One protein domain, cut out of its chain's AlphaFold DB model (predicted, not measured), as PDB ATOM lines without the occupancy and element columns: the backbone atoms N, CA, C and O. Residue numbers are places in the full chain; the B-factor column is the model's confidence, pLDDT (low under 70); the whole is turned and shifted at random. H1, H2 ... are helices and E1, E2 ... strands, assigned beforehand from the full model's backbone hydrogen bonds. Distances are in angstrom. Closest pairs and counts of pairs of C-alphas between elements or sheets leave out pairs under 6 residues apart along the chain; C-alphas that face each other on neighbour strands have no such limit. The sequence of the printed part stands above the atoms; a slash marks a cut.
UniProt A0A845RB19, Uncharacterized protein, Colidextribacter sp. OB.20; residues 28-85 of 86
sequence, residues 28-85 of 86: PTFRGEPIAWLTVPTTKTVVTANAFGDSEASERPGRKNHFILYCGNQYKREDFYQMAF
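This is residues 28 to 85 of the 86 residues of an uncharacterized protein of Colidextribacter sp. OB.20 (UniProt A0A845RB19). A long, narrow hairpin of strands E1 and E2 makes a rod; near the end where E1 begins, short strand E3 turns back beside E2 and small helix H1 covers one face. The 58 printed residues run E1, E2, E3, H1, mostly strand, with an antiparallel sheet E1 - E2 - E3. The whole is extended: radius of gyration of the C-alphas 18.4 A, spans 61 by 19 by 14 A.

Past Pro 28, residues 29 to 30 pair with residues 33 to 34 of E1, residues 33 to 48. E2, residues 56 to 70, forms a hairpin with E1; N 36 and O 69 are 3.0 A apart, within hydrogen-bond range. E3, residues 73 to 75, forms a hairpin with E2, N 70 to O 73 being 2.9 A; E1, E2 and E3 make a meander, each strand the antiparallel neighbour of the one before. H1, residues 77 to 84, is on the sheet over E2 and E3, height 9.6 A; its closest C-alpha pair with E2 is Arg 77 and Phe 67, 6.5 A. In H1 every O i to N i+4 pair is within hydrogen-bond range.

Find C-alpha 33 at (110.988, 198.056, 147.945); E1 runs 46.7 A. E2 runs 40.1 A, E3 6.5 A, and H1 10.4 A to C-alpha 84 at (118.942, 198.974, 156.875).

The farthest C-alphas, Gly 32 and Phe 52, are 61.4 A apart. The printed part has no cut and no long link. Look for pLDDT under 70 at residues 52, 54 to 58 and 60 to 62.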
ATOM      1  N   PRO A  28     115.090 201.286 140.777       88.94
ATOM      2  CA  PRO A  28     115.957 200.531 141.661       88.94
ATOM      3  C   PRO A  28     115.200 200.149 142.935       88.94
ATOM      4  O   PRO A  28     114.440 200.946 143.492       88.94
ATOM      5  N   THR A  29     115.425 198.923 143.398       93.38
ATOM      6  CA  THR A  29     114.808 198.391 144.614       93.38
ATOM      7  C   THR A  29     115.866 197.971 145.630       93.38
ATOM      8  O   THR A  29     116.974 197.556 145.285       93.38
ATOM      9  N   PHE A  30     115.523 198.078 146.910       92.69
ATOM     10  CA  PHE A  30     116.298 197.577 148.035       92.69
ATOM     11  C   PHE A  30     115.385 196.717 148.912       92.69
ATOM     12  O   PHE A  30     114.355 197.180 149.398       92.69
ATOM     13  N   ARG A  31     115.740 195.436 149.085       93.19
ATOM     14  CA  ARG A  31     114.898 194.427 149.764       93.19
ATOM     15  C   ARG A  31     113.476 194.314 149.179       93.19
ATOM     16  O   ARG A  31     112.533 194.048 149.911       93.19
ATOM     17  N   GLY A  32     113.334 194.506 147.866       92.50
ATOM     18  CA  GLY A  32     112.048 194.433 147.157       92.50
ATOM     19  C   GLY A  32     111.251 195.739 147.127       92.50
ATOM     20  O   GLY A  32     110.294 195.829 146.369       92.50
ATOM     21  N   GLU A  33     111.675 196.764 147.870       91.94
ATOM     22  CA  GLU A  33     110.988 198.056 147.945       91.94
ATOM     23  C   GLU A  33     111.715 199.129 147.118       91.94
ATOM     24  O   GLU A  33     112.950 199.119 147.074       91.94
ATOM     25  N   PRO A  34     111.006 200.078 146.478       93.12
ATOM     26  CA  PRO A  34     111.633 201.154 145.714       93.12
ATOM     27  C   PRO A  34     112.591 202.000 146.561       93.12
ATOM     28  O   PRO A  34     112.277 202.395 147.687       93.12
ATOM     29  N   ILE A  35     113.747 202.331 145.988       94.81
ATOM     30  CA  ILE A  35     114.741 203.217 146.596       94.81
ATOM     31  C   ILE A  35     115.157 204.300 145.601       94.81
ATOM     32  O   ILE A  35     115.330 204.030 144.418       94.81
ATOM     33  N   ALA A  36     115.331 205.540 146.059       93.69
ATOM     34  CA  ALA A  36     115.761 206.638 145.193       93.69
ATOM     35  C   ALA A  36     116.702 207.615 145.902       93.69
ATOM     36  O   ALA A  36     116.689 207.760 147.124       93.69
ATOM     37  N   TRP A  37     117.510 208.322 145.110       92.62
ATOM     38  CA  TRP A  37     118.359 209.411 145.587       92.62
ATOM     39  C   TRP A  37     117.649 210.751 145.404       92.62
ATOM     40  O   TRP A  37     117.273 211.107 144.288       92.62
ATOM     41  N   LEU A  38     117.508 211.522 146.481       90.56
ATOM     42  CA  LEU A  38     116.916 212.857 146.456       90.56
ATOM     43  C   LEU A  38     117.981 213.905 146.775       90.56
ATOM     44  O   LEU A  38     118.606 213.881 147.832       90.56
ATOM     45  N   THR A  39     118.174 214.856 145.863       87.62
ATOM     46  CA  THR A  39     119.054 216.007 146.095       87.62
ATOM     47  C   THR A  39     118.213 217.256 146.303       87.62
ATOM     48  O   THR A  39     117.535 217.699 145.380       87.62
ATOM     49  N   VAL A  40     118.279 217.831 147.502       85.06
ATOM     50  CA  VAL A  40     117.536 219.043 147.862       85.06
ATOM     51  C   VAL A  40     118.504 220.229 147.866       85.06
ATOM     52  O   VAL A  40     119.474 220.224 148.640       85.06
ATOM     53  N   PRO A  41     118.302 221.245 147.007       77.12
ATOM     54  CA  PRO A  41     119.086 222.467 147.077       77.12
ATOM     55  C   PRO A  41     118.756 223.186 148.388       77.12
ATOM     56  O   PRO A  41     117.594 223.407 148.706       77.12
ATOM     57  N   THR A  42     119.779 223.533 149.163       73.88
ATOM     58  CA  THR A  42     119.601 224.408 150.329       73.88
ATOM     59  C   THR A  42     119.976 225.818 149.918       73.88
ATOM     60  O   THR A  42     120.953 225.990 149.193       73.88
ATOM     61  N   THR A  43     119.258 226.825 150.393       70.75
ATOM     62  CA  THR A  43     119.666 228.226 150.292       70.75
ATOM     63  C   THR A  43     120.196 228.696 151.643       70.75
ATOM     64  O   THR A  43     119.800 228.201 152.698       70.75
ATOM     65  N   LYS A  44     121.202 229.568 151.629       70.62
ATOM     66  CA  LYS A  44     121.800 230.141 152.836       70.62
ATOM     67  C   LYS A  44     121.611 231.645 152.797       70.62
ATOM     68  O   LYS A  44     122.042 232.289 151.846       70.62
ATOM     69  N   THR A  45     121.026 232.206 153.843       70.94
ATOM     70  CA  THR A  45     120.992 233.648 154.067       70.94
ATOM     71  C   THR A  45     122.355 234.114 154.568       70.94
ATOM     72  O   THR A  45     122.874 233.632 155.574       70.94
ATOM     73  N   VAL A  46     122.967 235.035 153.831       70.06
ATOM     74  CA  VAL A  46     124.196 235.726 154.218       70.06
ATOM     75  C   VAL A  46     123.806 237.143 154.596       70.06
ATOM     76  O   VAL A  46     123.353 237.904 153.747       70.06
ATOM     77  N   VAL A  47     123.968 237.485 155.871       73.44
ATOM     78  CA  VAL A  47     123.758 238.849 156.360       73.44
ATOM     79  C   VAL A  47     125.091 239.580 156.298       73.44
ATOM     80  O   VAL A  47     126.051 239.180 156.957       73.44
ATOM     81  N   THR A  48     125.161 240.627 155.482       73.69
ATOM     82  CA  THR A  48     126.320 241.518 155.410       73.69
ATOM     83  C   THR A  48     126.061 242.680 156.356       73.69
ATOM     84  O   THR A  48     125.174 243.499 156.119       73.69
ATOM     85  N   ALA A  49     126.802 242.719 157.463       71.62
ATOM     86  CA  ALA A  49     126.689 243.797 158.433       71.62
ATOM     87  C   ALA A  49     127.326 245.072 157.864       71.62
ATOM     88  O   ALA A  49     128.528 245.099 157.593       71.62
ATOM     89  N   ASN A  50     126.524 246.122 157.702       72.50
ATOM     90  CA  ASN A  50     127.008 247.447 157.334       72.50
ATOM     91  C   ASN A  50     127.290 248.263 158.600       72.50
ATOM     92  O   ASN A  50     126.471 248.321 159.511       72.50
ATOM     93  N   ALA A  51     128.452 248.916 158.656       71.31
ATOM     94  CA  ALA A  51     128.874 249.696 159.825       71.31
ATOM     95  C   ALA A  51     128.177 251.069 159.951       71.31
ATOM     96  O   ALA A  51     128.298 251.720 160.984       71.31
ATOM     97  N   PHE A  52     127.461 251.511 158.912       63.25
ATOM     98  CA  PHE A  52     126.892 252.864 158.813       63.25
ATOM     99  C   PHE A  52     125.431 252.891 158.311       63.25
ATOM    100  O   PHE A  52     124.944 253.947 157.920       63.25
ATOM    101  N   GLY A  53     124.725 251.755 158.299       70.19
ATOM    102  CA  GLY A  53     123.345 251.653 157.807       70.19
ATOM    103  C   GLY A  53     122.732 250.273 158.056       70.19
ATOM    104  O   GLY A  53     123.346 249.440 158.724       70.19
ATOM    105  N   ASP A  54     121.536 250.024 157.518       63.28
ATOM    106  CA  ASP A  54     120.849 248.739 157.687       63.28
ATOM    107  C   ASP A  54     121.650 247.578 157.074       63.28
ATOM    108  O   ASP A  54     122.303 247.701 156.032       63.28
ATOM    109  N   SER A  55     121.630 246.435 157.765       66.31
ATOM    110  CA  SER A  55     122.321 245.222 157.324       66.31
ATOM    111  C   SER A  55     121.543 244.544 156.202       66.31
ATOM    112  O   SER A  55     120.344 244.299 156.325       66.31
ATOM    113  N   GLU A  56     122.236 244.184 155.126       67.25
ATOM    114  CA  GLU A  56     121.613 243.536 153.975       67.25
ATOM    115  C   GLU A  56     121.674 242.014 154.118       67.25
ATOM    116  O   GLU A  56     122.750 241.422 154.252       67.25
ATOM    117  N   ALA A  57     120.514 241.358 154.072       66.81
ATOM    118  CA  ALA A  57     120.412 239.906 154.006       66.81
ATOM    119  C   ALA A  57     120.258 239.463 152.545       66.81
ATOM    120  O   ALA A  57     119.277 239.793 151.884       66.81
ATOM    121  N   SER A  58     121.224 238.697 152.043       67.81
ATOM    122  CA  SER A  58     121.227 238.153 150.685       67.81
ATOM    123  C   SER A  58     121.102 236.633 150.729       67.81
ATOM    124  O   SER A  58     121.871 235.951 151.410       67.81
ATOM    125  N   GLU A  59     120.134 236.081 150.000       70.44
ATOM    126  CA  GLU A  59     119.997 234.637 149.824       70.44
ATOM    127  C   GLU A  59     121.008 234.142 148.783       70.44
ATOM    128  O   GLU A  59     121.012 234.570 147.629       70.44
ATOM    129  N   ARG A  60     121.902 233.240 149.195       67.31
ATOM    130  CA  ARG A  60     122.897 232.610 148.324       67.31
ATOM    131  C   ARG A  60     122.614 231.116 148.167       67.31
ATOM    132  O   ARG A  60     122.140 230.487 149.119       67.31
ATOM    133  N   PRO A  61     122.961 230.507 147.018       64.00
ATOM    134  CA  PRO A  61     122.930 229.057 146.873       64.00
ATOM    135  C   PRO A  61     123.769 228.408 147.978       64.00
ATOM    136  O   PRO A  61     124.966 228.663 148.119       64.00
ATOM    137  N   GLY A  62     123.119 227.602 148.807       67.62
ATOM    138  CA  GLY A  62     123.755 226.815 149.848       67.62
ATOM    139  C   GLY A  62     124.322 225.506 149.304       67.62
ATOM    140  O   GLY A  62     124.437 225.279 148.099       67.62
ATOM    141  N   ARG A  63     124.702 224.609 150.220       73.44
ATOM    142  CA  ARG A  63     125.149 223.260 149.847       73.44
ATOM    143  C   ARG A  63     123.951 222.424 149.380       73.44
ATOM    144  O   ARG A  63     122.817 222.668 149.783       73.44
ATOM    145  N   LYS A  64     124.210 221.428 148.535       78.75
ATOM    146  CA  LYS A  64     123.213 220.416 148.173       78.75
ATOM    147  C   LYS A  64     123.125 219.401 149.308       78.75
ATOM    148  O   LYS A  64     124.151 218.852 149.704       78.75
ATOM    149  N   ASN A  65     121.922 219.169 149.822       82.88
ATOM    150  CA  ASN A  65     121.671 218.066 150.740       82.88
ATOM    151  C   ASN A  65     121.296 216.831 149.928       82.88
ATOM    152  O   ASN A  65     120.579 216.932 148.932       82.88
ATOM    153  N   HIS A  66     121.776 215.676 150.365       87.56
ATOM    154  CA  HIS A  66     121.479 214.400 149.737       87.56
ATOM    155  C   HIS A  66     120.738 213.502 150.721       87.56
ATOM    156  O   HIS A  66     121.153 213.368 151.872       87.56
ATOM    157  N   PHE A  67     119.657 212.890 150.250       93.94
ATOM    158  CA  PHE A  67     118.804 212.007 151.026       93.94
ATOM    159  C   PHE A  67     118.492 210.732 150.251       93.94
ATOM    160  O   PHE A  67     118.506 210.712 149.019       93.94
ATOM    161  N   ILE A  68     118.174 209.681 150.996       94.88
ATOM    162  CA  ILE A  68     117.697 208.410 150.466       94.88
ATOM    163  C   ILE A  68     116.191 208.354 150.709       94.88
ATOM    164  O   ILE A  68     115.747 208.465 151.850       94.88
ATOM    165  N   LEU A  69     115.413 208.203 149.640       95.25
ATOM    166  CA  LEU A  69     113.984 207.919 149.720       95.25
ATOM    167  C   LEU A  69     113.795 206.407 149.730       95.25
ATOM    168  O   LEU A  69     114.204 205.735 148.784       95.25
ATOM    169  N   TYR A  70     113.199 205.884 150.797       95.00
ATOM    170  CA  TYR A  70     112.948 204.454 150.961       95.00
ATOM    171  C   TYR A  70     111.671 204.219 151.771       95.00
ATOM    172  O   TYR A  70     111.476 204.856 152.807       95.00
ATOM    173  N   CYS A  71     110.788 203.332 151.300       91.00
ATOM    174  CA  CYS A  71     109.482 203.057 151.921       91.00
ATOM    175  C   CYS A  71     108.663 204.329 152.240       91.00
ATOM    176  O   CYS A  71     108.059 204.438 153.304       91.00
ATOM    177  N   GLY A  72     108.697 205.332 151.355       89.38
ATOM    178  CA  GLY A  72     107.993 206.610 151.541       89.38
ATOM    179  C   GLY A  72     108.637 207.586 152.535       89.38
ATOM    180  O   GLY A  72     108.155 208.707 152.674       89.38
ATOM    181  N   ASN A  73     109.742 207.209 153.180       92.81
ATOM    182  CA  ASN A  73     110.458 208.039 154.145       92.81
ATOM    183  C   ASN A  73     111.759 208.595 153.559       92.81
ATOM    184  O   ASN A  73     112.386 207.986 152.689       92.81
ATOM    185  N   GLN A  74     112.179 209.750 154.074       94.19
ATOM    186  CA  GLN A  74     113.426 210.408 153.705       94.19
ATOM    187  C   GLN A  74     114.473 210.207 154.802       94.19
ATOM    188  O   GLN A  74     114.274 210.624 155.941       94.19
ATOM    189  N   TYR A  75     115.612 209.626 154.438       94.56
ATOM    190  CA  TYR A  75     116.710 209.336 155.356       94.56
ATOM    191  C   TYR A  75     117.966 210.114 154.981       94.56
ATOM    192  O   TYR A  75     118.277 210.294 153.798       94.56
ATOM    193  N   LYS A  76     118.739 210.530 155.989       93.44
ATOM    194  CA  LYS A  76     120.164 210.801 155.771       93.44
ATOM    195  C   LYS A  76     120.883 209.479 155.523       93.44
ATOM    196  O   LYS A  76     120.393 208.411 155.886       93.44
ATOM    197  N   ARG A  77     122.056 209.555 154.903       91.19
ATOM    198  CA  ARG A  77     122.847 208.373 154.554       91.19
ATOM    199  C   ARG A  77     123.168 207.517 155.784       91.19
ATOM    200  O   ARG A  77     123.023 206.303 155.729       91.19
ATOM    201  N   GLU A  78     123.593 208.149 156.871       93.25
ATOM    202  CA  GLU A  78     123.988 207.479 158.110       93.25
ATOM    203  C   GLU A  78     122.789 206.793 158.776       93.25
ATOM    204  O   GLU A  78     122.866 205.609 159.101       93.25
ATOM    205  N   ASP A  79     121.665 207.507 158.884       93.88
ATOM    206  CA  ASP A  79     120.417 206.995 159.466       93.88
ATOM    207  C   ASP A  79     119.877 205.803 158.660       93.88
ATOM    208  O   ASP A  79     119.448 204.797 159.225       93.88
ATOM    209  N   PHE A  80     119.945 205.887 157.325       95.12
ATOM    210  CA  PHE A  80     119.563 204.783 156.449       95.12
ATOM    211  C   PHE A  80     120.420 203.545 156.711       95.12
ATOM    212  O   PHE A  80     119.879 202.449 156.806       95.12
ATOM    213  N   TYR A  81     121.742 203.698 156.850       94.25
ATOM    214  CA  TYR A  81     122.617 202.551 157.078       94.25
ATOM    215  C   TYR A  81     122.387 201.883 158.427       94.25
ATOM    216  O   TYR A  81     122.328 200.658 158.472       94.25
ATOM    217  N   GLN A  82     122.203 202.661 159.494       94.69
ATOM    218  CA  GLN A  82     121.907 202.105 160.817       94.69
ATOM    219  C   GLN A  82     120.590 201.325 160.835       94.69
ATOM    220  O   GLN A  82     120.490 200.298 161.494       94.69
ATOM    221  N   MET A  83     119.580 201.794 160.098       93.12
ATOM    222  CA  MET A  83     118.284 201.121 160.016       93.12
ATOM    223  C   MET A  83     118.303 199.903 159.074       93.12
ATOM    224  O   MET A  83     117.714 198.871 159.387       93.12
ATOM    225  N   ALA A  84     118.970 200.001 157.921       92.69
ATOM    226  CA  ALA A  84     118.942 198.974 156.875       92.69
ATOM    227  C   ALA A  84     119.889 197.783 157.127       92.69
ATOM    228  O   ALA A  84     119.682 196.699 156.553       92.69
ATOM    229  N   PHE A  85     120.923 197.996 157.950       92.06
ATOM    230  CA  PHE A  85     121.997 197.045 158.250       92.06
ATOM    231  C   PHE A  85     122.238 196.949 159.773       92.06
ATOM    232  O   PHE A  85     123.200 197.539 160.266       92.06
TER     233      PHE A  85